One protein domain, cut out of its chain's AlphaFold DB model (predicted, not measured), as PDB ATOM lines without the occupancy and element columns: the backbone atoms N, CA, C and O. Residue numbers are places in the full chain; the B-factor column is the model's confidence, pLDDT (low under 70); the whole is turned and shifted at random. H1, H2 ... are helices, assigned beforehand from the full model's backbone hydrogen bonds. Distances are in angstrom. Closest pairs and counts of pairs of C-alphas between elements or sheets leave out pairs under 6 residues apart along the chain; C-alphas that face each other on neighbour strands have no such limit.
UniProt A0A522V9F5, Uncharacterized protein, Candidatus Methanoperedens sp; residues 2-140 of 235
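Overview. This is residues 2 to 140 of the 235 residues of an uncharacterized protein of Candidatus Methanoperedens sp (UniProt A0A522V9F5). A long helix, H1, crosses the first arm of a long helical hairpin, H3 and H4, whose two helices touch near their turn. At the other end of this elongated body, short H2 packs across H1, H5 packs on H1 after the end of H4, and H6 packs crosswise on H4 and H5. The printed part has 139 residues with six named helices, H1 to H6 in order along the chain, and no named strand. The class is all helix, the helix packing mostly crossed. The whole is loose, with a radius of gyration of the C-alphas of 18.5 A, and spans 64 by 35 by 20 A.

Arrangement. Start with H1, residues 11 to 43. With its residues 30 to 38 alone it touches H2, residues 50 to 59, where the closest C-alphas, of Cys 34 and Ser 53, are 4.7 A apart; they run opposite ways at a steep tilt of 54 degrees. With residues 17 to 30 alone H1 touches H3, residues 61 to 87, closest at the C-alphas of Tyr 21 and Ala 72, 4.9 A, at a steep tilt of 47 degrees. With its residues 78 to 87 alone H3 touches H4, residues 90 to 111; they form a helical hairpin at a shallow tilt of 15 degrees, and the closest C-alphas, of Ala 85 and Arg 93, are 4.5 A apart. H5, residues 114 to 121, touches H1, with the C-alphas of Ile 36 and Pro 116 closest at 6.5 A. Look next at H6, residues 125 to 140: it touches H5, about perpendicular at 81 degrees, closest at the C-alphas of Val 114 and Ala 128, 5.0 A. H6 also touches H4, about perpendicular at 89 degrees, closest at the C-alphas of Ile 110 and Val 133, 5.7 A. H1 is apart from H4 and from H6. Every O i to N i+4 pair is within hydrogen-bond range in H1, H2, H5 and H6; in H3 it is 22 of 23, in H4 16 of 18.

Along the chain. Find C-alpha 11 at (199.184, 320.254, 252.219); from there H1 runs 46.4 A to C-alpha 43. H3 runs 38.7 A, ending at C-alpha 87 at (194.377, 337.051, 249.237), and H4 31.8 A. H6 runs 21.4 A to C-alpha 140 at (182.792, 326.443, 215.843).

Size, cuts and confidence. The C-alphas farthest apart, of Asn 2 and Gly 45, are 66.0 A apart. The printed part has no cut. No link is long. The mean pLDDT of the printed part is 90.1; residues 2 to 8 and residue 140 are under 70.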
ATOM      1  N   ASN A   2     189.583 337.985 267.249       35.44
ATOM      2  CA  ASN A   2     190.801 337.368 266.723       35.44
ATOM      3  C   ASN A   2     190.661 337.399 265.204       35.44
ATOM      4  O   ASN A   2     189.685 336.873 264.671       35.44
ATOM      5  N   GLY A   3     191.573 338.106 264.540       42.28
ATOM      6  CA  GLY A   3     191.604 338.212 263.090       42.28
ATOM      7  C   GLY A   3     191.868 336.846 262.478       42.28
ATOM      8  O   GLY A   3     192.982 336.336 262.558       42.28
ATOM      9  N   VAL A   4     190.840 336.265 261.868       43.44
ATOM     10  CA  VAL A   4     191.004 335.151 260.938       43.44
ATOM     11  C   VAL A   4     191.499 335.780 259.639       43.44
ATOM     12  O   VAL A   4     190.715 336.239 258.813       43.44
ATOM     13  N   GLY A   5     192.822 335.907 259.505       48.94
ATOM     14  CA  GLY A   5     193.425 336.059 258.181       48.94
ATOM     15  C   GLY A   5     193.043 334.848 257.317       48.94
ATOM     16  O   GLY A   5     192.717 333.801 257.876       48.94
ATOM     17  N   PRO A   6     193.046 334.963 255.979       50.19
ATOM     18  CA  PRO A   6     192.622 333.876 255.101       50.19
ATOM     19  C   PRO A   6     193.469 332.635 255.396       50.19
ATOM     20  O   PRO A   6     194.678 332.647 255.157       50.19
ATOM     21  N   GLU A   7     192.853 331.593 255.964       58.69
ATOM     22  CA  GLU A   7     193.574 330.394 256.379       58.69
ATOM     23  C   GLU A   7     194.351 329.832 255.189       58.69
ATOM     24  O   GLU A   7     193.810 329.561 254.109       58.69
ATOM     25  N   SER A   8     195.667 329.705 255.362       60.31
ATOM     26  CA  SER A   8     196.487 329.020 254.384       60.31
ATOM     27  C   SER A   8     196.192 327.538 254.459       60.31
ATOM     28  O   SER A   8     196.755 326.872 255.315       60.31
ATOM     29  N   TYR A   9     195.327 327.043 253.562       72.50
ATOM     30  CA  TYR A   9     195.152 325.608 253.335       72.50
ATOM     31  C   TYR A   9     196.524 324.926 253.360       72.50
ATOM     32  O   TYR A   9     197.438 325.314 252.622       72.50
ATOM     33  N   GLY A  10     196.683 323.962 254.258       83.62
ATOM     34  CA  GLY A  10     197.870 323.140 254.342       83.62
ATOM     35  C   GLY A  10     197.889 322.090 253.235       83.62
ATOM     36  O   GLY A  10     196.973 321.945 252.421       83.62
ATOM     37  N   ILE A  11     198.983 321.333 253.196       86.88
ATOM     38  CA  ILE A  11     199.184 320.254 252.219       86.88
ATOM     39  C   ILE A  11     198.074 319.198 252.349       86.88
ATOM     40  O   ILE A  11     197.595 318.676 251.342       86.88
ATOM     41  N   THR A  12     197.633 318.918 253.577       90.56
ATOM     42  CA  THR A  12     196.567 317.954 253.872       90.56
ATOM     43  C   THR A  12     195.235 318.382 253.264       90.56
ATOM     44  O   THR A  12     194.560 317.572 252.630       90.56
ATOM     45  N   GLU A  13     194.862 319.654 253.391       90.12
ATOM     46  CA  GLU A  13     193.621 320.193 252.836       90.12
ATOM     47  C   GLU A  13     193.635 320.129 251.309       90.12
ATOM     48  O   GLU A  13     192.668 319.668 250.704       90.12
ATOM     49  N   TYR A  14     194.744 320.511 250.669       90.62
ATOM     50  CA  TYR A  14     194.869 320.402 249.213       90.62
ATOM     51  C   TYR A  14     194.817 318.955 248.720       90.62
ATOM     52  O   TYR A  14     194.199 318.688 247.686       90.62
ATOM     53  N   LEU A  15     195.391 318.010 249.467       93.50
ATOM     54  CA  LEU A  15     195.297 316.586 249.153       93.50
ATOM     55  C   LEU A  15     193.851 316.080 249.257       93.50
ATOM     56  O   LEU A  15     193.383 315.377 248.361       93.50
ATOM     57  N   LEU A  16     193.117 316.474 250.302       94.88
ATOM     58  CA  LEU A  16     191.699 316.129 250.466       94.88
ATOM     59  C   LEU A  16     190.837 316.712 249.342       94.88
ATOM     60  O   LEU A  16     189.974 316.018 248.799       94.88
ATOM     61  N   ILE A  17     191.093 317.962 248.949       93.75
ATOM     62  CA  ILE A  17     190.421 318.609 247.816       93.75
ATOM     63  C   ILE A  17     190.698 317.839 246.527       93.75
ATOM     64  O   ILE A  17     189.763 317.530 245.789       93.75
ATOM     65  N   PHE A  18     191.961 317.492 246.273       96.25
ATOM     66  CA  PHE A  18     192.345 316.743 245.084       96.25
ATOM     67  C   PHE A  18     191.661 315.376 245.024       96.25
ATOM     68  O   PHE A  18     191.074 315.039 243.999       96.25
ATOM     69  N   ILE A  19     191.672 314.608 246.118       97.44
ATOM     70  CA  ILE A  19     191.010 313.295 246.189       97.44
ATOM     71  C   ILE A  19     189.499 313.440 245.968       97.44
ATOM     72  O   ILE A  19     188.906 312.649 245.233       97.44
ATOM     73  N   THR A  20     188.884 314.474 246.545       97.38
ATOM     74  CA  THR A  20     187.458 314.768 246.347       97.38
ATOM     75  C   THR A  20     187.160 315.068 244.877       97.38
ATOM     76  O   THR A  20     186.240 314.491 244.300       97.38
ATOM     77  N   TYR A  21     187.962 315.923 244.239       97.12
ATOM     78  CA  TYR A  21     187.814 316.256 242.820       97.12
ATOM     79  C   TYR A  21     188.066 315.056 241.915       97.12
ATOM     80  O   TYR A  21     187.318 314.854 240.963       97.12
ATOM     81  N   LEU A  22     189.058 314.225 242.234       98.38
ATOM     82  CA  LEU A  22     189.343 312.990 241.515       98.38
ATOM     83  C   LEU A  22     188.167 312.017 241.595       98.38
ATOM     84  O   LEU A  22     187.731 311.514 240.562       98.38
ATOM     85  N   GLY A  23     187.617 311.789 242.790       98.31
ATOM     86  CA  GLY A  23     186.454 310.921 242.984       98.31
ATOM     87  C   GLY A  23     185.226 311.414 242.218       98.31
ATOM     88  O   GLY A  23     184.597 310.641 241.494       98.31
ATOM     89  N   LEU A  24     184.920 312.712 242.307       97.50
ATOM     90  CA  LEU A  24     183.797 313.315 241.582       97.50
ATOM     91  C   LEU A  24     183.997 313.246 240.066       97.50
ATOM     92  O   LEU A  24     183.087 312.827 239.348       97.50
ATOM     93  N   ALA A  25     185.188 313.597 239.574       97.38
ATOM     94  CA  ALA A  25     185.515 313.526 238.155       97.38
ATOM     95  C   ALA A  25     185.442 312.086 237.633       97.38
ATOM     96  O   ALA A  25     184.954 311.869 236.524       97.38
ATOM     97  N   PHE A  26     185.870 311.107 238.428       98.44
ATOM     98  CA  PHE A  26     185.805 309.687 238.091       98.44
ATOM     99  C   PHE A  26     184.375 309.187 237.957       98.44
ATOM    100  O   PHE A  26     184.015 308.639 236.915       98.44
ATOM    101  N   ILE A  27     183.538 309.440 238.964       97.81
ATOM    102  CA  ILE A  27     182.129 309.035 238.948       97.81
ATOM    103  C   ILE A  27     181.396 309.720 237.788       97.81
ATOM    104  O   ILE A  27     180.728 309.051 236.998       97.81
ATOM    105  N   ALA A  28     181.566 311.037 237.630       96.06
ATOM    106  CA  ALA A  28     180.929 311.794 236.556       96.06
ATOM    107  C   ALA A  28     181.365 311.299 235.167       96.06
ATOM    108  O   ALA A  28     180.528 311.081 234.292       96.06
ATOM    109  N   THR A  29     182.664 311.061 234.967       97.69
ATOM    110  CA  THR A  29     183.187 310.552 233.691       97.69
ATOM    111  C   THR A  29     182.679 309.145 233.409       97.69
ATOM    112  O   THR A  29     182.287 308.865 232.280       97.69
ATOM    113  N   PHE A  30     182.637 308.266 234.412       98.38
ATOM    114  CA  PHE A  30     182.142 306.901 234.254       98.38
ATOM    115  C   PHE A  30     180.701 306.876 233.730       98.38
ATOM    116  O   PHE A  30     180.411 306.206 232.736       98.38
ATOM    117  N   PHE A  31     179.805 307.656 234.342       97.38
ATOM    118  CA  PHE A  31     178.419 307.744 233.885       97.38
ATOM    119  C   PHE A  31     178.284 308.483 232.550       97.38
ATOM    120  O   PHE A  31     177.488 308.057 231.714       97.38
ATOM    121  N   ASN A  32     179.099 309.509 232.287       97.00
ATOM    122  CA  ASN A  32     179.139 310.141 230.967       97.00
ATOM    123  C   ASN A  32     179.535 309.142 229.875       97.00
ATOM    124  O   ASN A  32     178.880 309.095 228.840       97.00
ATOM    125  N   VAL A  33     180.537 308.289 230.111       98.19
ATOM    126  CA  VAL A  33     180.909 307.213 229.177       98.19
ATOM    127  C   VAL A  33     179.743 306.248 228.952       98.19
ATOM    128  O   VAL A  33     179.489 305.882 227.806       98.19
ATOM    129  N   CYS A  34     178.997 305.881 230.001       97.88
ATOM    130  CA  CYS A  34     177.802 305.041 229.861       97.88
ATOM    131  C   CYS A  34     176.753 305.699 228.953       97.88
ATOM    132  O   CYS A  34     176.267 305.067 228.017       97.88
ATOM    133  N   VAL A  35     176.422 306.971 229.202       97.31
ATOM    134  CA  VAL A  35     175.429 307.720 228.415       97.31
ATOM    135  C   VAL A  35     175.884 307.876 226.968       97.31
ATOM    136  O   VAL A  35     175.092 307.655 226.055       97.31
ATOM    137  N   ILE A  36     177.154 308.210 226.738       97.62
ATOM    138  CA  ILE A  36     177.716 308.387 225.393       97.62
ATOM    139  C   ILE A  36     177.722 307.063 224.631       97.62
ATOM    140  O   ILE A  36     177.370 307.047 223.457       97.62
ATOM    141  N   TYR A  37     178.055 305.947 225.282       97.69
ATOM    142  CA  TYR A  37     177.958 304.626 224.662       97.69
ATOM    143  C   TYR A  37     176.514 304.281 224.279       97.69
ATOM    144  O   TYR A  37     176.260 303.927 223.129       97.69
ATOM    145  N   THR A  38     175.552 304.459 225.194       96.88
ATOM    146  CA  THR A  38     174.124 304.254 224.893       96.88
ATOM    147  C   THR A  38     173.679 305.115 223.712       96.88
ATOM    148  O   THR A  38     172.988 304.643 222.812       96.88
ATOM    149  N   THR A  39     174.106 306.378 223.709       95.88
ATOM    150  CA  THR A  39     173.808 307.353 222.656       95.88
ATOM    151  C   THR A  39     174.387 306.908 221.319       95.88
ATOM    152  O   THR A  39     173.678 306.917 220.320       95.88
ATOM    153  N   LYS A  40     175.644 306.456 221.306       95.50
ATOM    154  CA  LYS A  40     176.312 305.929 220.116       95.50
ATOM    155  C   LYS A  40     175.526 304.775 219.502       95.50
ATOM    156  O   LYS A  40     175.188 304.849 218.328       95.50
ATOM    157  N   ILE A  41     175.197 303.756 220.297       95.62
ATOM    158  CA  ILE A  41     174.448 302.588 219.812       95.62
ATOM    159  C   ILE A  41     173.071 303.003 219.285       95.62
ATOM    160  O   ILE A  41     172.636 302.503 218.252       95.62
ATOM    161  N   ARG A  42     172.405 303.954 219.952       93.50
ATOM    162  CA  ARG A  42     171.118 304.487 219.492       93.50
ATOM    163  C   ARG A  42     171.233 305.244 218.168       93.50
ATOM    164  O   ARG A  42     170.367 305.087 217.321       93.50
ATOM    165  N   PHE A  43     172.279 306.047 217.978       93.38
ATOM    166  CA  PHE A  43     172.532 306.761 216.719       93.38
ATOM    167  C   PHE A  43     172.867 305.837 215.549       93.38
ATOM    168  O   PHE A  43     172.733 306.247 214.399       93.38
ATOM    169  N   GLU A  44     173.316 304.620 215.842       90.88
ATOM    170  CA  GLU A  44     173.604 303.564 214.873       90.88
ATOM    171  C   GLU A  44     172.374 302.663 214.601       90.88
ATOM    172  O   GLU A  44     172.507 301.647 213.921       90.88
ATOM    173  N   GLY A  45     171.184 303.012 215.113       89.62
ATOM    174  CA  GLY A  45     169.934 302.251 214.942       89.62
ATOM    175  C   GLY A  45     169.753 301.075 215.902       89.62
ATOM    176  O   GLY A  45     168.785 300.319 215.798       89.62
ATOM    177  N   GLY A  46     170.673 300.900 216.850       91.62
ATOM    178  CA  GLY A  46     170.609 299.868 217.878       91.62
ATOM    179  C   GLY A  46     169.880 300.311 219.150       91.62
ATOM    180  O   GLY A  46     169.442 301.449 219.311       91.62
ATOM    181  N   ASN A  47     169.801 299.396 220.116       91.25
ATOM    182  CA  ASN A  47     169.307 299.673 221.463       91.25
ATOM    183  C   ASN A  47     170.285 299.103 222.490       91.25
ATOM    184  O   ASN A  47     170.326 297.893 222.684       91.25
ATOM    185  N   ALA A  48     171.051 299.970 223.154       91.62
ATOM    186  CA  ALA A  48     171.914 299.548 224.252       91.62
ATOM    187  C   ALA A  48     171.101 299.311 225.528       91.62
ATOM    188  O   ALA A  48     170.250 300.122 225.913       91.62
ATOM    189  N   THR A  49     171.404 298.217 226.211       94.50
ATOM    190  CA  THR A  49     170.901 297.920 227.549       94.50
ATOM    191  C   THR A  49     171.724 298.639 228.618       94.50
ATOM    192  O   THR A  49     172.886 298.995 228.419       94.50
ATOM    193  N   PHE A  50     171.138 298.807 229.806       92.69
ATOM    194  CA  PHE A  50     171.829 299.402 230.954       92.69
ATOM    195  C   PHE A  50     173.151 298.683 231.282       92.69
ATOM    196  O   PHE A  50     174.179 299.325 231.503       92.69
ATOM    197  N   TRP A  51     173.140 297.347 231.277       96.44
ATOM    198  CA  TRP A  51     174.313 296.546 231.621       96.44
ATOM    199  C   TRP A  51     175.406 296.587 230.555       96.44
ATOM    200  O   TRP A  51     176.582 296.592 230.912       96.44
ATOM    201  N   GLU A  52     175.054 296.680 229.271       97.00
ATOM    202  CA  GLU A  52     176.042 296.872 228.201       97.00
ATOM    203  C   GLU A  52     176.803 298.186 228.377       97.00
ATOM    204  O   GLU A  52     178.030 298.189 228.298       97.00
ATOM    205  N   SER A  53     176.114 299.279 228.718       97.00
ATOM    206  CA  SER A  53     176.757 300.576 228.957       97.00
ATOM    207  C   SER A  53     177.692 300.556 230.164       97.00
ATOM    208  O   SER A  53     178.808 301.073 230.092       97.00
ATOM    209  N   ILE A  54     177.281 299.903 231.257       97.81
ATOM    210  CA  ILE A  54     178.125 299.717 232.447       97.81
ATOM    211  C   ILE A  54     179.353 298.859 232.121       97.81
ATOM    212  O   ILE A  54     180.469 299.200 232.523       97.81
ATOM    213  N   ASN A  55     179.176 297.760 231.387       98.00
ATOM    214  CA  ASN A  55     180.277 296.880 230.991       98.00
ATOM    215  C   ASN A  55     181.247 297.585 230.040       98.00
ATOM    216  O   ASN A  55     182.463 297.467 230.204       98.00
ATOM    217  N   PHE A  56     180.728 298.383 229.107       98.12
ATOM    218  CA  PHE A  56     181.547 299.214 228.239       98.12
ATOM    219  C   PHE A  56     182.379 300.210 229.053       98.12
ATOM    220  O   PHE A  56     183.601 300.243 228.902       98.12
ATOM    221  N   ALA A  57     181.767 300.960 229.973       98.00
ATOM    222  CA  ALA A  57     182.496 301.905 230.820       98.00
ATOM    223  C   ALA A  57     183.558 301.209 231.686       98.00
ATOM    224  O   ALA A  57     184.695 301.676 231.768       98.00
ATOM    225  N   ARG A  58     183.247 300.037 232.256       97.94
ATOM    226  CA  ARG A  58     184.221 299.208 232.991       97.94
ATOM    227  C   ARG A  58     185.400 298.776 232.123       97.94
ATOM    228  O   ARG A  58     186.536 298.832 232.586       97.94
ATOM    229  N   SER A  59     185.175 298.429 230.855       97.94
ATOM    230  CA  SER A  59     186.267 298.098 229.923       97.94
ATOM    231  C   SER A  59     187.209 299.281 229.646       97.94
ATOM    232  O   SER A  59     188.334 299.084 229.189       97.94
ATOM    233  N   LYS A  60     186.766 300.514 229.931       97.88
ATOM    234  CA  LYS A  60     187.517 301.764 229.747       97.88
ATOM    235  C   LYS A  60     187.966 302.398 231.065       97.88
ATOM    236  O   LYS A  60     188.365 303.560 231.063       97.88
ATOM    237  N   ILE A  61     187.956 301.657 232.178       97.69
ATOM    238  CA  ILE A  61     188.216 302.211 233.516       97.69
ATOM    239  C   ILE A  61     189.568 302.929 233.626       97.69
ATOM    240  O   ILE A  61     189.653 303.971 234.268       97.69
ATOM    241  N   GLY A  62     190.605 302.424 232.944       97.50
ATOM    242  CA  GLY A  62     191.925 303.056 232.912       97.50
ATOM    243  C   GLY A  62     191.922 304.406 232.191       97.50
ATOM    244  O   GLY A  62     192.515 305.362 232.683       97.50
ATOM    245  N   LEU A  63     191.201 304.515 231.069       97.81
ATOM    246  CA  LEU A  63     191.050 305.776 230.333       97.81
ATOM    247  C   LEU A  63     190.212 306.784 231.126       97.81
ATOM    248  O   LEU A  63     190.572 307.957 231.198       97.81
ATOM    249  N   ILE A  64     189.137 306.310 231.763       98.31
ATOM    250  CA  ILE A  64     188.283 307.112 232.647       98.31
ATOM    251  C   ILE A  64     189.117 307.672 233.796       98.31
ATOM    252  O   ILE A  64     189.133 308.881 233.992       98.31
ATOM    253  N   PHE A  65     189.863 306.820 234.504       98.50
ATOM    254  CA  PHE A  65     190.716 307.242 235.612       98.50
ATOM    255  C   PHE A  65     191.774 308.257 235.171       98.50
ATOM    256  O   PHE A  65     191.907 309.310 235.792       98.50
ATOM    257  N   ALA A  66     192.477 307.991 234.068       98.19
ATOM    258  CA  ALA A  66     193.487 308.903 233.538       98.19
ATOM    259  C   ALA A  66     192.896 310.277 233.172       98.19
ATOM    260  O   ALA A  66     193.491 311.309 233.482       98.19
ATOM    261  N   TRP A  67     191.705 310.312 232.568       98.19
ATOM    262  CA  TRP A  67     190.994 311.563 232.308       98.19
ATOM    263  C   TRP A  67     190.591 312.278 233.602       98.19
ATOM    264  O   TRP A  67     190.775 313.488 233.725       98.19
ATOM    265  N   SER A  68     190.086 311.542 234.592       98.31
ATOM    266  CA  SER A  68     189.669 312.110 235.874       98.31
ATOM    267  C   SER A  68     190.821 312.727 236.657       98.31
ATOM    268  O   SER A  68     190.619 313.762 237.284       98.31
ATOM    269  N   VAL A  69     192.031 312.165 236.571       98.38
ATOM    270  CA  VAL A  69     193.245 312.781 237.135       98.38
ATOM    271  C   VAL A  69     193.521 314.136 236.489       98.38
ATOM    272  O   VAL A  69     193.765 315.111 237.200       98.38
ATOM    273  N   ILE A  70     193.434 314.233 235.160       98.00
ATOM    274  CA  ILE A  70     193.645 315.499 234.443       98.00
ATOM    275  C   ILE A  70     192.566 316.513 234.837       98.00
ATOM    276  O   ILE A  70     192.890 317.637 235.214       98.00
ATOM    277  N   ALA A  71     191.294 316.113 234.812       96.94
ATOM    278  CA  ALA A  71     190.177 316.983 235.171       96.94
ATOM    279  C   ALA A  71     190.270 317.483 236.622       96.94
ATOM    280  O   ALA A  71     190.085 318.674 236.875       96.94
ATOM    281  N   ALA A  72     190.618 316.604 237.564       97.38
ATOM    282  CA  ALA A  72     190.819 316.967 238.964       97.38
ATOM    283  C   ALA A  72     192.014 317.906 239.152       97.38
ATOM    284  O   ALA A  72     191.930 318.848 239.937       97.38
ATOM    285  N   THR A  73     193.097 317.693 238.399       96.50
ATOM    286  CA  THR A  73     194.272 318.575 238.413       96.50
ATOM    287  C   THR A  73     193.908 319.975 237.931       96.50
ATOM    288  O   THR A  73     194.250 320.949 238.594       96.50
ATOM    289  N   VAL A  74     193.160 320.105 236.829       95.50
ATOM    290  CA  VAL A  74     192.703 321.422 236.355       95.50
ATOM    291  C   VAL A  74     191.754 322.074 237.357       95.50
ATOM    292  O   VAL A  74     191.919 323.251 237.664       95.50
ATOM    293  N   GLY A  75     190.817 321.313 237.932       93.88
ATOM    294  CA  GLY A  75     189.939 321.814 238.992       93.88
ATOM    295  C   GLY A  75     190.718 322.336 240.204       93.88
ATOM    296  O   GLY A  75     190.404 323.402 240.729       93.88
ATOM    297  N   LEU A  76     191.772 321.624 240.617       94.31
ATOM    298  CA  LEU A  76     192.651 322.056 241.702       94.31
ATOM    299  C   LEU A  76     193.423 323.328 241.331       94.31
ATOM    300  O   LEU A  76     193.500 324.235 242.152       94.31
ATOM    301  N   ILE A  77     193.952 323.424 240.106       93.44
ATOM    302  CA  ILE A  77     194.656 324.622 239.619       93.44
ATOM    303  C   ILE A  77     193.731 325.842 239.639       93.44
ATOM    304  O   ILE A  77     194.125 326.880 240.162       93.44
ATOM    305  N   LEU A  78     192.503 325.725 239.128       91.62
ATOM    306  CA  LEU A  78     191.533 326.827 239.156       91.62
ATOM    307  C   LEU A  78     191.234 327.260 240.597       91.62
ATOM    308  O   LEU A  78     191.295 328.447 240.903       91.62
ATOM    309  N   ARG A  79     191.038 326.299 241.511       90.12
ATOM    310  CA  ARG A  79     190.829 326.593 242.936       90.12
ATOM    311  C   ARG A  79     192.038 327.252 243.600       90.12
ATOM    312  O   ARG A  79     191.865 328.103 244.467       90.12
ATOM    313  N   LEU A  80     193.256 326.878 243.217       89.81
ATOM    314  CA  LEU A  80     194.468 327.544 243.695       89.81
ATOM    315  C   LEU A  80     194.504 329.005 243.240       89.81
ATOM    316  O   LEU A  80     194.841 329.872 244.042       89.81
ATOM    317  N   ILE A  81     194.133 329.285 241.987       88.31
ATOM    318  CA  ILE A  81     194.072 330.654 241.453       88.31
ATOM    319  C   ILE A  81     193.008 331.475 242.185       88.31
ATOM    320  O   ILE A  81     193.303 332.592 242.608       88.31
ATOM    321  N   ASP A  82     191.828 330.906 242.427       85.44
ATOM    322  CA  ASP A  82     190.763 331.572 243.189       85.44
ATOM    323  C   ASP A  82     191.185 331.869 244.633       85.44
ATOM    324  O   ASP A  82     191.053 332.998 245.103       85.44
ATOM    325  N   ASN A  83     191.802 330.902 245.319       85.19
ATOM    326  CA  ASN A  83     192.335 331.111 246.668       85.19
ATOM    327  C   ASN A  83     193.413 332.214 246.701       85.19
ATOM    328  O   ASN A  83     193.539 332.934 247.692       85.19
ATOM    329  N   MET A  84     194.222 332.343 245.643       84.50
ATOM    330  CA  MET A  84     195.188 333.439 245.510       84.50
ATOM    331  C   MET A  84     194.485 334.783 245.277       84.50
ATOM    332  O   MET A  84     194.918 335.793 245.834       84.50
ATOM    333  N   ALA A  85     193.386 334.802 244.517       82.88
ATOM    334  CA  ALA A  85     192.575 335.993 244.263       82.88
ATOM    335  C   ALA A  85     191.966 336.573 245.542       82.88
ATOM    336  O   ALA A  85     191.974 337.788 245.731       82.88
ATOM    337  N   GLU A  86     191.494 335.715 246.448       79.75
ATOM    338  CA  GLU A  86     190.940 336.119 247.748       79.75
ATOM    339  C   GLU A  86     191.972 336.792 248.661       79.75
ATOM    340  O   GLU A  86     191.612 337.595 249.521       79.75
ATOM    341  N   ARG A  87     193.259 336.480 248.468       77.81
ATOM    342  CA  ARG A  87     194.377 337.051 249.237       77.81
ATOM    343  C   ARG A  87     194.990 338.282 248.584       77.81
ATOM    344  O   ARG A  87     195.796 338.964 249.213       77.81
ATOM    345  N   ALA A  88     194.646 338.554 247.330       76.88
ATOM    346  CA  ALA A  88     195.092 339.744 246.633       76.88
ATOM    347  C   ALA A  88     194.308 340.978 247.119       76.88
ATOM    348  O   ALA A  88     193.148 340.881 247.519       76.88
ATOM    349  N   GLY A  89     194.928 342.163 247.062       77.06
ATOM    350  CA  GLY A  89     194.210 343.428 247.285       77.06
ATOM    351  C   GLY A  89     193.059 343.620 246.284       77.06
ATOM    352  O   GLY A  89     192.984 342.910 245.281       77.06
ATOM    353  N   GLU A  90     192.174 344.598 246.518       76.88
ATOM    354  CA  GLU A  90     190.936 344.776 245.729       76.88
ATOM    355  C   GLU A  90     191.155 344.783 244.206       76.88
ATOM    356  O   GLU A  90     190.380 344.171 243.471       76.88
ATOM    357  N   SER A  91     192.241 345.402 243.731       75.25
ATOM    358  CA  SER A  91     192.610 345.438 242.311       75.25
ATOM    359  C   SER A  91     193.121 344.093 241.777       75.25
ATOM    360  O   SER A  91     192.780 343.706 240.660       75.25
ATOM    361  N   GLY A  92     193.896 343.346 242.570       78.19
ATOM    362  CA  GLY A  92     194.415 342.028 242.191       78.19
ATOM    363  C   GLY A  92     193.334 340.946 242.166       78.19
ATOM    364  O   GLY A  92     193.361 340.072 241.299       78.19
ATOM    365  N   ARG A  93     192.331 341.050 243.047       84.62
ATOM    366  CA  ARG A  93     191.186 340.131 243.088       84.62
ATOM    367  C   ARG A  93     190.364 340.172 241.801       84.62
ATOM    368  O   ARG A  93     189.989 339.126 241.284       84.62
ATOM    369  N   ILE A  94     190.105 341.366 241.258       84.62
ATOM    370  CA  ILE A  94     189.325 341.518 240.016       84.62
ATOM    371  C   ILE A  94     190.040 340.835 238.845       84.62
ATOM    372  O   ILE A  94     189.424 340.058 238.120       84.62
ATOM    373  N   VAL A  95     191.342 341.086 238.683       85.75
ATOM    374  CA  VAL A  95     192.133 340.512 237.581       85.75
ATOM    375  C   VAL A  95     192.187 338.987 237.672       85.75
ATOM    376  O   VAL A  95     191.965 338.309 236.669       85.75
ATOM    377  N   LEU A  96     192.437 338.440 238.864       86.69
ATOM    378  CA  LEU A  96     192.524 336.993 239.064       86.69
ATOM    379  C   LEU A  96     191.168 336.296 238.885       86.69
ATOM    380  O   LEU A  96     191.118 335.266 238.223       86.69
ATOM    381  N   ASN A  97     190.063 336.892 239.346       86.06
ATOM    382  CA  ASN A  97     188.721 336.345 239.115       86.06
ATOM    383  C   ASN A  97     188.366 336.292 237.622       86.06
ATOM    384  O   ASN A  97     187.777 335.316 237.152       86.06
ATOM    385  N   ILE A  98     188.729 337.332 236.863       88.00
ATOM    386  CA  ILE A  98     188.551 337.343 235.405       88.00
ATOM    387  C   ILE A  98     189.398 336.233 234.776       88.00
ATOM    388  O   ILE A  98     188.889 335.477 233.948       88.00
ATOM    389  N   LEU A  99     190.657 336.085 235.199       88.31
ATOM    390  CA  LEU A  99     191.548 335.041 234.699       88.31
ATOM    391  C   LEU A  99     190.989 333.636 234.967       88.31
ATOM    392  O   LEU A  99     190.891 332.851 234.021       88.31
ATOM    393  N   THR A 100     190.580 333.317 236.202       89.12
ATOM    394  CA  THR A 100     189.998 332.001 236.504       89.12
ATOM    395  C   THR A 100     188.731 331.762 235.693       89.12
ATOM    396  O   THR A 100     188.557 330.680 235.136       89.12
ATOM    397  N   SER A 101     187.872 332.777 235.551       87.12
ATOM    398  CA  SER A 101     186.630 332.668 234.773       87.12
ATOM    399  C   SER A 101     186.904 332.348 233.301       87.12
ATOM    400  O   SER A 101     186.256 331.472 232.725       87.12
ATOM    401  N   VAL A 102     187.892 333.011 232.692       89.31
ATOM    402  CA  VAL A 102     188.293 332.766 231.299       89.31
ATOM    403  C   VAL A 102     188.908 331.377 231.144       89.31
ATOM    404  O   VAL A 102     188.513 330.638 230.243       89.31
ATOM    405  N   LEU A 103     189.824 330.984 232.033       91.00
ATOM    406  CA  LEU A 103     190.443 329.654 231.998       91.00
ATOM    407  C   LEU A 103     189.407 328.542 232.188       91.00
ATOM    408  O   LEU A 103     189.424 327.558 231.448       91.00
ATOM    409  N   GLY A 104     188.473 328.713 233.125       90.62
ATOM    410  CA  GLY A 104     187.369 327.784 233.357       90.62
ATOM    411  C   GLY A 104     186.443 327.668 232.146       90.62
ATOM    412  O   GLY A 104     186.088 326.560 231.741       90.62
ATOM    413  N   MET A 105     186.110 328.792 231.506       87.69
ATOM    414  CA  MET A 105     185.314 328.802 230.276       87.69
ATOM    415  C   MET A 105     186.040 328.085 229.132       87.69
ATOM    416  O   MET A 105     185.462 327.204 228.495       87.69
ATOM    417  N   MET A 106     187.311 328.415 228.890       88.19
ATOM    418  CA  MET A 106     188.126 327.761 227.863       88.19
ATOM    419  C   MET A 106     188.229 326.258 228.107       88.19
ATOM    420  O   MET A 106     188.060 325.475 227.173       88.19
ATOM    421  N   TRP A 107     188.458 325.849 229.357       92.56
ATOM    422  CA  TRP A 107     188.478 324.447 229.750       92.56
ATOM    423  C   TRP A 107     187.151 323.761 229.426       92.56
ATOM    424  O   TRP A 107     187.142 322.726 228.759       92.56
ATOM    425  N   SER A 108     186.020 324.352 229.811       88.25
ATOM    426  CA  SER A 108     184.698 323.791 229.519       88.25
ATOM    427  C   SER A 108     184.446 323.639 228.016       88.25
ATOM    428  O   SER A 108     183.867 322.638 227.599       88.25
ATOM    429  N   ILE A 109     184.884 324.602 227.201       86.69
ATOM    430  CA  ILE A 109     184.725 324.555 225.741       86.69
ATOM    431  C   ILE A 109     185.613 323.464 225.147       86.69
ATOM    432  O   ILE A 109     185.122 322.591 224.442       86.69
ATOM    433  N   ILE A 110     186.911 323.473 225.454       89.94
ATOM    434  CA  ILE A 110     187.891 322.533 224.890       89.94
ATOM    435  C   ILE A 110     187.551 321.086 225.247       89.94
ATOM    436  O   ILE A 110     187.842 320.173 224.474       89.94
ATOM    437  N   THR A 111     186.933 320.860 226.403       92.56
ATOM    438  CA  THR A 111     186.691 319.510 226.920       92.56
ATOM    439  C   THR A 111     185.331 318.929 226.553       92.56
ATOM    440  O   THR A 111     185.101 317.741 226.787       92.56
ATOM    441  N   ILE A 112     184.464 319.711 225.898       89.94
ATOM    442  CA  ILE A 112     183.089 319.313 225.566       89.94
ATOM    443  C   ILE A 112     183.009 318.010 224.754       89.94
ATOM    444  O   ILE A 112     182.100 317.208 224.967       89.94
ATOM    445  N   PHE A 113     183.982 317.753 223.869       94.12
ATOM    446  CA  PHE A 113     184.032 316.550 223.032       94.12
ATOM    447  C   PHE A 113     185.082 315.524 223.460       94.12
ATOM    448  O   PHE A 113     185.265 314.523 222.770       94.12
ATOM    449  N   VAL A 114     185.741 315.703 224.609       96.94
ATOM    450  CA  VAL A 114     186.786 314.766 225.050       96.94
ATOM    451  C   VAL A 114     186.215 313.379 225.313       96.94
ATOM    452  O   VAL A 114     186.715 312.398 224.769       96.94
ATOM    453  N   VAL A 115     185.148 313.275 226.109       97.31
ATOM    454  CA  VAL A 115     184.548 311.967 226.417       97.31
ATOM    455  C   VAL A 115     183.940 311.313 225.164       97.31
ATOM    456  O   VAL A 115     184.227 310.135 224.943       97.31
ATOM    457  N   PRO A 116     183.207 312.033 224.286       96.50
ATOM    458  CA  PRO A 116     182.829 311.506 222.974       96.50
ATOM    459  C   PRO A 116     184.021 310.978 222.164       96.50
ATOM    460  O   PRO A 116     183.986 309.836 221.710       96.50
ATOM    461  N   ALA A 117     185.115 311.734 222.055       96.81
ATOM    462  CA  ALA A 117     186.306 311.296 221.330       96.81
ATOM    463  C   ALA A 117     186.949 310.039 221.943       96.81
ATOM    464  O   ALA A 117     187.324 309.124 221.205       96.81
ATOM    465  N   MET A 118     187.018 309.941 223.277       97.62
ATOM    466  CA  MET A 118     187.484 308.730 223.966       97.62
ATOM    467  C   MET A 118     186.606 307.515 223.638       97.62
ATOM    468  O   MET A 118     187.129 306.428 223.414       97.62
ATOM    469  N   VAL A 119     185.282 307.675 223.586       97.12
ATOM    470  CA  VAL A 119     184.351 306.561 223.331       97.12
ATOM    471  C   VAL A 119     184.349 306.128 221.865       97.12
ATOM    472  O   VAL A 119     184.359 304.929 221.584       97.12
ATOM    473  N   TYR A 120     184.339 307.076 220.926       96.19
ATOM    474  CA  TYR A 120     184.248 306.774 219.495       96.19
ATOM    475  C   TYR A 120     185.557 306.238 218.918       96.19
ATOM    476  O   TYR A 120     185.518 305.313 218.108       96.19
ATOM    477  N   HIS A 121     186.695 306.772 219.365       95.75
ATOM    478  CA  HIS A 121     188.012 306.463 218.796       95.75
ATOM    479  C   HIS A 121     188.933 305.700 219.754       95.75
ATOM    480  O   HIS A 121     190.074 305.416 219.403       95.75
ATOM    481  N   ASN A 122     188.462 305.358 220.959       94.62
ATOM    482  CA  ASN A 122     189.255 304.677 221.991       94.62
ATOM    483  C   ASN A 122     190.572 305.407 222.326       94.62
ATOM    484  O   ASN A 122     191.604 304.781 222.569       94.62
ATOM    485  N   LEU A 123     190.540 306.741 222.295       95.44
ATOM    486  CA  LEU A 123     191.718 307.578 222.498       95.44
ATOM    487  C   LEU A 123     192.075 307.710 223.976       95.44
ATOM    488  O   LEU A 123     191.205 307.764 224.847       95.44
ATOM    489  N   GLY A 124     193.376 307.845 224.239       96.81
ATOM    490  CA  GLY A 124     193.868 308.326 225.523       96.81
ATOM    491  C   GLY A 124     193.438 309.778 225.783       96.81
ATOM    492  O   GLY A 124     193.174 310.517 224.832       96.81
ATOM    493  N   PRO A 125     193.415 310.234 227.049       95.00
ATOM    494  CA  PRO A 125     192.928 311.568 227.403       95.00
ATOM    495  C   PRO A 125     193.592 312.719 226.632       95.00
ATOM    496  O   PRO A 125     192.912 313.635 226.181       95.00
ATOM    497  N   MET A 126     194.913 312.657 226.430       96.81
ATOM    498  CA  MET A 126     195.654 313.710 225.724       96.81
ATOM    499  C   MET A 126     195.283 313.791 224.242       96.81
ATOM    500  O   MET A 126     195.089 314.883 223.709       96.81
ATOM    501  N   ASP A 127     195.140 312.647 223.577       97.56
ATOM    502  CA  ASP A 127     194.756 312.617 222.168       97.56
ATOM    503  C   ASP A 127     193.269 312.935 221.986       97.56
ATOM    504  O   ASP A 127     192.896 313.597 221.020       97.56
ATOM    505  N   ALA A 128     192.429 312.581 222.960       97.38
ATOM    506  CA  ALA A 128     191.031 312.991 222.998       97.38
ATOM    507  C   ALA A 128     190.869 314.515 223.156       97.38
ATOM    508  O   ALA A 128     190.016 315.100 222.489       97.38
ATOM    509  N   ILE A 129     191.712 315.185 223.960       96.88
ATOM    510  CA  ILE A 129     191.759 316.660 224.025       96.88
ATOM    511  C   ILE A 129     192.130 317.243 222.662       96.88
ATOM    512  O   ILE A 129     191.425 318.121 222.167       96.88
ATOM    513  N   LYS A 130     193.201 316.750 222.027       96.12
ATOM    514  CA  LYS A 130     193.620 317.235 220.700       96.12
ATOM    515  C   LYS A 130     192.500 317.080 219.674       96.12
ATOM    516  O   LYS A 130     192.190 318.035 218.967       96.12
ATOM    517  N   LYS A 131     191.857 315.909 219.650       95.00
ATOM    518  CA  LYS A 131     190.728 315.617 218.764       95.00
ATOM    519  C   LYS A 131     189.545 316.546 219.035       95.00
ATOM    520  O   LYS A 131     188.984 317.090 218.093       95.00
ATOM    521  N   SER A 132     189.206 316.786 220.303       93.81
ATOM    522  CA  SER A 132     188.152 317.731 220.699       93.81
ATOM    523  C   SER A 132     188.428 319.140 220.161       93.81
ATOM    524  O   SER A 132     187.571 319.735 219.509       93.81
ATOM    525  N   VAL A 133     189.655 319.645 220.341       92.31
ATOM    526  CA  VAL A 133     190.078 320.959 219.825       92.31
ATOM    527  C   VAL A 133     190.016 321.018 218.300       92.31
ATOM    528  O   VAL A 133     189.545 322.011 217.752       92.31
ATOM    529  N   GLU A 134     190.483 319.984 217.603       91.69
ATOM    530  CA  GLU A 134     190.429 319.903 216.139       91.69
ATOM    531  C   GLU A 134     188.980 319.949 215.631       91.69
ATOM    532  O   GLU A 134     188.643 320.763 214.765       91.69
ATOM    533  N   THR A 135     188.099 319.136 216.221       90.06
ATOM    534  CA  THR A 135     186.672 319.097 215.885       90.06
ATOM    535  C   THR A 135     186.000 320.450 216.139       90.06
ATOM    536  O   THR A 135     185.251 320.927 215.282       90.06
ATOM    537  N   LEU A 136     186.305 321.109 217.263       86.81
ATOM    538  CA  LEU A 136     185.797 322.446 217.587       86.81
ATOM    539  C   LEU A 136     186.297 323.505 216.608       86.81
ATOM    540  O   LEU A 136     185.495 324.271 216.087       86.81
ATOM    541  N   LYS A 137     187.595 323.537 216.290       83.81
ATOM    542  CA  LYS A 137     188.154 324.500 215.325       83.81
ATOM    543  C   LYS A 137     187.502 324.380 213.951       83.81
ATOM    544  O   LYS A 137     187.223 325.397 213.325       83.81
ATOM    545  N   ARG A 138     187.222 323.152 213.505       81.31
ATOM    546  CA  ARG A 138     186.571 322.895 212.213       81.31
ATOM    547  C   ARG A 138     185.122 323.382 212.161       81.31
ATOM    548  O   ARG A 138     184.650 323.728 211.084       81.31
ATOM    549  N   THR A 139     184.411 323.365 213.286       73.25
ATOM    550  CA  THR A 139     182.949 323.541 213.290       73.25
ATOM    551  C   THR A 139     182.441 324.778 214.025       73.25
ATOM    552  O   THR A 139     181.353 325.244 213.710       73.25
ATOM    553  N   TRP A 140     183.201 325.328 214.976       67.50
ATOM    554  CA  TRP A 140     182.792 326.443 215.843       67.50
ATOM    555  C   TRP A 140     183.585 327.742 215.597       67.50
ATOM    556  O   TRP A 140     183.241 328.749 216.203       67.50
TER     557      TRP A 140